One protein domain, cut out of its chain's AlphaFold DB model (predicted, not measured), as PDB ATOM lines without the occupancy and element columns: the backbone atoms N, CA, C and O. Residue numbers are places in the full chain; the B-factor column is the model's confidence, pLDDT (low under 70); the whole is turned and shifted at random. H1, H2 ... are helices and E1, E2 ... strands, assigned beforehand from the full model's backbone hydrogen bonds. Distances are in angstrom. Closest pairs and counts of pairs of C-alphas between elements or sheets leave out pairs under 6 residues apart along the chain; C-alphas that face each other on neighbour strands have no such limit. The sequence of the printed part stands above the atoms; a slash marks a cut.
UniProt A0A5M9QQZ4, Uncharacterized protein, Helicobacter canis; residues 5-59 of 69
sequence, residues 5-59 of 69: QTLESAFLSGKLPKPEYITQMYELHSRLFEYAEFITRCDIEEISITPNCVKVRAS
ATOM      1  N   GLN A   5       1.730  45.681   4.223       78.94
ATOM      2  CA  GLN A   5       1.621  46.565   5.389       78.94
ATOM      3  C   GLN A   5       2.903  47.368   5.663       78.94
ATOM      4  O   GLN A   5       2.841  48.529   6.069       78.94
ATOM      5  N   THR A   6       4.081  46.773   5.435       83.38
ATOM      6  CA  THR A   6       5.358  47.480   5.639       83.38
ATOM      7  C   THR A   6       5.654  48.468   4.514       83.38
ATOM      8  O   THR A   6       6.205  49.532   4.788       83.38
ATOM      9  N   LEU A   7       5.256  48.164   3.274       84.44
ATOM     10  CA  LEU A   7       5.349  49.095   2.142       84.44
ATOM     11  C   LEU A   7       4.398  50.283   2.300       84.44
ATOM     12  O   LEU A   7       4.819  51.426   2.129       84.44
ATOM     13  N   GLU A   8       3.150  50.017   2.680       84.12
ATOM     14  CA  GLU A   8       2.144  51.046   2.945       84.12
ATOM     15  C   GLU A   8       2.604  51.975   4.075       84.12
ATOM     16  O   GLU A   8       2.659  53.190   3.894       84.12
ATOM     17  N   SER A   9       3.056  51.415   5.201       86.06
ATOM     18  CA  SER A   9       3.592  52.214   6.311       86.06
ATOM     19  C   SER A   9       4.821  53.041   5.910       86.06
ATOM     20  O   SER A   9       4.977  54.179   6.356       86.06
ATOM     21  N   ALA A  10       5.711  52.512   5.062       84.75
ATOM     22  CA  ALA A  10       6.895  53.235   4.590       84.75
ATOM     23  C   ALA A  10       6.540  54.396   3.644       84.75
ATOM     24  O   ALA A  10       7.154  55.462   3.723       84.75
ATOM     25  N   PHE A  11       5.531  54.213   2.791       86.75
ATOM     26  CA  PHE A  11       5.012  55.264   1.916       86.75
ATOM     27  C   PHE A  11       4.263  56.345   2.704       86.75
ATOM     28  O   PHE A  11       4.565  57.528   2.559       86.75
ATOM     29  N   LEU A  12       3.355  55.951   3.607       86.94
ATOM     30  CA  LEU A  12       2.590  56.878   4.454       86.94
ATOM     31  C   LEU A  12       3.482  57.681   5.411       86.94
ATOM     32  O   LEU A  12       3.177  58.829   5.720       86.94
ATOM     33  N   SER A  13       4.602  57.105   5.856       88.56
ATOM     34  CA  SER A  13       5.586  57.803   6.697       88.56
ATOM     35  C   SER A  13       6.558  58.698   5.918       88.56
ATOM     36  O   SER A  13       7.445  59.294   6.527       88.56
ATOM     37  N   GLY A  14       6.439  58.786   4.588       87.00
ATOM     38  CA  GLY A  14       7.320  59.593   3.737       87.00
ATOM     39  C   GLY A  14       8.748  59.053   3.604       87.00
ATOM     40  O   GLY A  14       9.588  59.689   2.974       87.00
ATOM     41  N   LYS A  15       9.032  57.873   4.172       86.25
ATOM     42  CA  LYS A  15      10.337  57.197   4.084       86.25
ATOM     43  C   LYS A  15      10.577  56.552   2.724       86.25
ATOM     44  O   LYS A  15      11.706  56.173   2.431       86.25
ATOM     45  N   LEU A  16       9.522  56.397   1.928       84.31
ATOM     46  CA  LEU A  16       9.580  55.792   0.611       84.31
ATOM     47  C   LEU A  16       8.971  56.731  -0.438       84.31
ATOM     48  O   LEU A  16       7.783  57.054  -0.348       84.31
ATOM     49  N   PRO A  17       9.744  57.164  -1.447       87.62
ATOM     50  CA  PRO A  17       9.216  57.998  -2.508       87.62
ATOM     51  C   PRO A  17       8.254  57.202  -3.399       87.62
ATOM     52  O   PRO A  17       8.426  56.011  -3.664       87.62
ATOM     53  N   LYS A  18       7.230  57.896  -3.903       84.19
ATOM     54  CA  LYS A  18       6.157  57.338  -4.739       84.19
ATOM     55  C   LYS A  18       6.626  56.444  -5.907       84.19
ATOM     56  O   LYS A  18       6.013  55.392  -6.080       84.19
ATOM     57  N   PRO A  19       7.663  56.792  -6.699       87.69
ATOM     58  CA  PRO A  19       8.135  55.908  -7.769       87.69
ATOM     59  C   PRO A  19       8.680  54.572  -7.243       87.69
ATOM     60  O   PRO A  19       8.294  53.528  -7.756       87.69
ATOM     61  N   GLU A  20       9.491  54.575  -6.179       86.06
ATOM     62  CA  GLU A  20       9.994  53.329  -5.573       86.06
ATOM     63  C   GLU A  20       8.886  52.506  -4.916       86.06
ATOM     64  O   GLU A  20       8.956  51.275  -4.909       86.06
ATOM     65  N   TYR A  21       7.866  53.164  -4.361       85.56
ATOM     66  CA  TYR A  21       6.677  52.487  -3.854       85.56
ATOM     67  C   TYR A  21       5.953  51.733  -4.968       85.56
ATOM     68  O   TYR A  21       5.694  50.544  -4.814       85.56
ATOM     69  N   ILE A  22       5.695  52.386  -6.105       85.31
ATOM     70  CA  ILE A  22       5.013  51.773  -7.254       85.31
ATOM     71  C   ILE A  22       5.796  50.569  -7.781       85.31
ATOM     72  O   ILE A  22       5.199  49.511  -7.968       85.31
ATOM     73  N   THR A  23       7.114  50.689  -7.969       87.69
ATOM     74  CA  THR A  23       7.951  49.578  -8.453       87.69
ATOM     75  C   THR A  23       7.899  48.381  -7.508       87.69
ATOM     76  O   THR A  23       7.630  47.265  -7.944       87.69
ATOM     77  N   GLN A  24       8.074  48.609  -6.203       84.38
ATOM     78  CA  GLN A  24       8.030  47.528  -5.215       84.38
ATOM     79  C   GLN A  24       6.642  46.901  -5.096       84.38
ATOM     80  O   GLN A  24       6.520  45.694  -4.888       84.38
ATOM     81  N   MET A  25       5.581  47.696  -5.247       82.75
ATOM     82  CA  MET A  25       4.226  47.163  -5.287       82.75
ATOM     83  C   MET A  25       3.995  46.323  -6.536       82.75
ATOM     84  O   MET A  25       3.361  45.279  -6.437       82.75
ATOM     85  N   TYR A  26       4.521  46.742  -7.684       81.81
ATOM     86  CA  TYR A  26       4.396  46.010  -8.938       81.81
ATOM     87  C   TYR A  26       5.098  44.649  -8.876       81.81
ATOM     88  O   TYR A  26       4.508  43.637  -9.246       81.81
ATOM     89  N   GLU A  27       6.309  44.590  -8.318       83.00
ATOM     90  CA  GLU A  27       7.012  43.321  -8.077       83.00
ATOM     91  C   GLU A  27       6.210  42.390  -7.164       83.00
ATOM     92  O   GLU A  27       6.113  41.192  -7.425       83.00
ATOM     93  N   LEU A  28       5.582  42.927  -6.117       77.69
ATOM     94  CA  LEU A  28       4.773  42.125  -5.204       77.69
ATOM     95  C   LEU A  28       3.481  41.617  -5.869       77.69
ATOM     96  O   LEU A  28       3.090  40.471  -5.651       77.69
ATOM     97  N   HIS A  29       2.858  42.444  -6.716       75.75
ATOM     98  CA  HIS A  29       1.677  42.078  -7.501       75.75
ATOM     99  C   HIS A  29       1.988  41.109  -8.647       75.75
ATOM    100  O   HIS A  29       1.104  40.349  -9.026       75.75
ATOM    101  N   SER A  30       3.221  41.065  -9.164       76.31
ATOM    102  CA  SER A  30       3.605  40.096 -10.206       76.31
ATOM    103  C   SER A  30       3.288  38.650  -9.796       76.31
ATOM    104  O   SER A  30       2.761  37.867 -10.581       76.31
ATOM    105  N   ARG A  31       3.475  38.334  -8.509       72.12
ATOM    106  CA  ARG A  31       3.194  37.016  -7.922       72.12
ATOM    107  C   ARG A  31       1.697  36.731  -7.780       72.12
ATOM    108  O   ARG A  31       1.304  35.571  -7.716       72.12
ATOM    109  N   LEU A  32       0.853  37.766  -7.736       71.88
ATOM    110  CA  LEU A  32      -0.604  37.602  -7.748       71.88
ATOM    111  C   LEU A  32      -1.110  37.179  -9.129       71.88
ATOM    112  O   LEU A  32      -2.099  36.458  -9.194       71.88
ATOM    113  N   PHE A  33      -0.433  37.572 -10.213       70.12
ATOM    114  CA  PHE A  33      -0.777  37.098 -11.555       70.12
ATOM    115  C   PHE A  33      -0.418  35.622 -11.739       70.12
ATOM    116  O   PHE A  33      -1.263  34.867 -12.208       70.12
ATOM    117  N   GLU A  34       0.756  35.183 -11.272       74.06
ATOM    118  CA  GLU A  34       1.087  33.748 -11.219       74.06
ATOM    119  C   GLU A  34       0.069  32.967 -10.384       74.06
ATOM    120  O   GLU A  34      -0.380  31.893 -10.777       74.06
ATOM    121  N   TYR A  35      -0.329  33.517  -9.235       73.25
ATOM    122  CA  TYR A  35      -1.349  32.912  -8.389       73.25
ATOM    123  C   TYR A  35      -2.705  32.824  -9.105       73.25
ATOM    124  O   TYR A  35      -3.356  31.786  -9.042       73.25
ATOM    125  N   ALA A  36      -3.112  33.863  -9.838       73.81
ATOM    126  CA  ALA A  36      -4.335  33.850 -10.633       73.81
ATOM    127  C   ALA A  36      -4.279  32.799 -11.756       73.81
ATOM    128  O   ALA A  36      -5.217  32.020 -11.893       73.81
ATOM    129  N   GLU A  37      -3.177  32.721 -12.509       77.00
ATOM    130  CA  GLU A  37      -2.968  31.685 -13.535       77.00
ATOM    131  C   GLU A  37      -2.913  30.268 -12.959       77.00
ATOM    132  O   GLU A  37      -3.292  29.304 -13.623       77.00
ATOM    133  N   PHE A  38      -2.420  30.115 -11.734       78.94
ATOM    134  CA  PHE A  38      -2.432  28.837 -11.041       78.94
ATOM    135  C   PHE A  38      -3.859  28.444 -10.640       78.94
ATOM    136  O   PHE A  38      -4.280  27.324 -10.908       78.94
ATOM    137  N   ILE A  39      -4.624  29.376 -10.061       77.81
ATOM    138  CA  ILE A  39      -6.012  29.145  -9.637       77.81
ATOM    139  C   ILE A  39      -6.907  28.771 -10.815       77.81
ATOM    140  O   ILE A  39      -7.740  27.886 -10.661       77.81
ATOM    141  N   THR A  40      -6.728  29.386 -11.989       73.88
ATOM    142  CA  THR A  40      -7.524  29.031 -13.178       73.88
ATOM    143  C   THR A  40      -7.275  27.608 -13.678       73.88
ATOM    144  O   THR A  40      -8.079  27.085 -14.446       73.88
ATOM    145  N   ARG A  41      -6.177  26.971 -13.256       79.12
ATOM    146  CA  ARG A  41      -5.868  25.561 -13.540       79.12
ATOM    147  C   ARG A  41      -6.329  24.614 -12.430       79.12
ATOM    148  O   ARG A  41      -6.144  23.407 -12.558       79.12
ATOM    149  N   CYS A  42      -6.878  25.142 -11.341       79.44
ATOM    150  CA  CYS A  42      -7.450  24.373 -10.247       79.44
ATOM    151  C   CYS A  42      -8.978  24.360 -10.345       79.44
ATOM    152  O   CYS A  42      -9.579  25.203 -11.004       79.44
ATOM    153  N   ASP A  43      -9.617  23.456  -9.602       80.75
ATOM    154  CA  ASP A  43     -11.077  23.373  -9.490       80.75
ATOM    155  C   ASP A  43     -11.657  24.504  -8.618       80.75
ATOM    156  O   ASP A  43     -12.545  24.273  -7.808       80.75
ATOM    157  N   ILE A  44     -11.128  25.725  -8.697       80.94
ATOM    158  CA  ILE A  44     -11.565  26.874  -7.900       80.94
ATOM    159  C   ILE A  44     -12.373  27.813  -8.797       80.94
ATOM    160  O   ILE A  44     -11.850  28.374  -9.753       80.94
ATOM    161  N   GLU A  45     -13.645  28.017  -8.462       81.44
ATOM    162  CA  GLU A  45     -14.564  28.880  -9.214       81.44
ATOM    163  C   GLU A  45     -14.557  30.326  -8.714       81.44
ATOM    164  O   GLU A  45     -14.741  31.259  -9.490       81.44
ATOM    165  N   GLU A  46     -14.379  30.530  -7.405       82.50
ATOM    166  CA  GLU A  46     -14.475  31.857  -6.799       82.50
ATOM    167  C   GLU A  46     -13.585  31.982  -5.563       82.50
ATOM    168  O   GLU A  46     -13.569  31.109  -4.690       82.50
ATOM    169  N   ILE A  47     -12.903  33.122  -5.445       83.38
ATOM    170  CA  ILE A  47     -12.237  33.551  -4.215       83.38
ATOM    171  C   ILE A  47     -12.839  34.892  -3.805       83.38
ATOM    172  O   ILE A  47     -12.700  35.888  -4.508       83.38
ATOM    173  N   SER A  48     -13.498  34.921  -2.649       83.81
ATOM    174  CA  SER A  48     -14.110  36.120  -2.083       83.81
ATOM    175  C   SER A  48     -13.370  36.529  -0.815       83.81
ATOM    176  O   SER A  48     -13.305  35.777   0.162       83.81
ATOM    177  N   ILE A  49     -12.794  37.727  -0.826       85.12
ATOM    178  CA  ILE A  49     -12.104  38.300   0.329       85.12
ATOM    179  C   ILE A  49     -13.124  39.117   1.118       85.12
ATOM    180  O   ILE A  49     -13.671  40.098   0.620       85.12
ATOM    181  N   THR A  50     -13.379  38.713   2.357       86.62
ATOM    182  CA  THR A  50     -14.234  39.446   3.296       86.62
ATOM    183  C   THR A  50     -13.383  40.018   4.432       86.62
ATOM    184  O   THR A  50     -12.287  39.510   4.670       86.62
ATOM    185  N   PRO A  51     -13.865  41.031   5.178       84.12
ATOM    186  CA  PRO A  51     -13.093  41.640   6.266       84.12
ATOM    187  C   PRO A  51     -12.599  40.646   7.327       84.12
ATOM    188  O   PRO A  51     -11.581  40.887   7.966       84.12
ATOM    189  N   ASN A  52     -13.308  39.527   7.498       82.50
ATOM    190  CA  ASN A  52     -13.041  38.555   8.557       82.50
ATOM    191  C   ASN A  52     -12.374  37.271   8.049       82.50
ATOM    192  O   ASN A  52     -11.775  36.547   8.841       82.50
ATOM    193  N   CYS A  53     -12.499  36.945   6.758       76.31
ATOM    194  CA  CYS A  53     -11.929  35.725   6.187       76.31
ATOM    195  C   CYS A  53     -11.867  35.740   4.654       76.31
ATOM    196  O   CYS A  53     -12.557  36.510   3.981       76.31
ATOM    197  N   VAL A  54     -11.080  34.817   4.103       84.25
ATOM    198  CA  VAL A  54     -11.086  34.476   2.676       84.25
ATOM    199  C   VAL A  54     -11.981  33.254   2.476       84.25
ATOM    200  O   VAL A  54     -11.788  32.231   3.130       84.25
ATOM    201  N   LYS A  55     -12.969  33.364   1.585       84.81
ATOM    202  CA  LYS A  55     -13.847  32.263   1.177       84.81
ATOM    203  C   LYS A  55     -13.411  31.760  -0.191       84.81
ATOM    204  O   LYS A  55     -13.220  32.564  -1.099       84.81
ATOM    205  N   VAL A  56     -13.292  30.445  -0.333       84.06
ATOM    206  CA  VAL A  56     -12.942  29.788  -1.596       84.06
ATOM    207  C   VAL A  56     -14.069  28.832  -1.961       84.06
ATOM    208  O   VAL A  56     -14.464  28.002  -1.142       84.06
ATOM    209  N   ARG A  57     -14.603  28.971  -3.173       83.38
ATOM    210  CA  ARG A  57     -15.586  28.064  -3.760       83.38
ATOM    211  C   ARG A  57     -14.874  27.211  -4.791       83.38
ATOM    212  O   ARG A  57     -14.289  27.748  -5.728       83.38
ATOM    213  N   ALA A  58     -14.922  25.902  -4.593       82.31
ATOM    214  CA  ALA A  58     -14.405  24.940  -5.547       82.31
ATOM    215  C   ALA A  58     -15.549  24.323  -6.355       82.31
ATOM    216  O   ALA A  58     -16.632  24.089  -5.809       82.31
ATOM    217  N   SER A  59     -15.293  24.053  -7.630       74.94
ATOM    218  CA  SER A  59     -16.158  23.230  -8.461       74.94
ATOM    219  C   SER A  59     -16.036  21.796  -7.951       74.94
ATOM    220  O   SER A  59     -14.941  21.237  -7.887       74.94
TER     221      SER A  59
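This is residues 5 to 59 of the 69 residues of an uncharacterized protein of Helicobacter canis (UniProt A0A5M9QQZ4). One long helix, H2, makes a beam with a short helix, H1, folded back along its first part and a two-stranded hairpin, E1 and E2, hanging from its other end. The two end pieces stay away from each other, and H2 is bare between them, an open bracket with no shared core. The printed part has 55 residues, with two named helices and then two named strands in the order H1, H2, E1, E2, the sheet being E1 - E2, antiparallel; the class is mixed, helices and strands. It is only just extended, close to loose, with a radius of gyration of the C-alphas of 15.3 A, and flat, spanning 45 by 25 by 11 A.

H1 is residues 5 to 12, beginning at C-alpha 5 (1.621, 46.565, 5.389). H2 is residues 18 to 39, 31.1 A from first C-alpha (6.157, 57.338, -4.739) to last. E1 is residues 44 to 49, 14.1 A long, and E2 is residues 54 to 58, 13.0 A long, ending at C-alpha 58 (-14.405, 24.940, -5.547).

H1 and H2 form a helical hairpin and touch, H2 with residues 18 to 25 alone; their closest C-alphas, of Phe 11 and Tyr 21, are 6.6 A apart. They run opposite ways at a shallow tilt of 29 degrees. Every O i to N i+4 pair is within hydrogen-bond range in H1, and 16 of 18 in H2. E1 and E2 form a hairpin, antiparallel at 167 degrees, with N 48 and O 55 at 2.8 A and N 57 and O 46 at 2.8 A, within hydrogen-bond range. H1 is apart from E1 and E2, and H2 is apart from E2.

The C-alphas farthest apart, of Gly 14 and Ser 59, are 45.0 A apart. Residues 26 to 38, which belong to H2, and residues 49 to 54 stand free. The three links are tight, and the printed part has no cut. Mean pLDDT of the printed part is 81.6, and no printed residue is under 70.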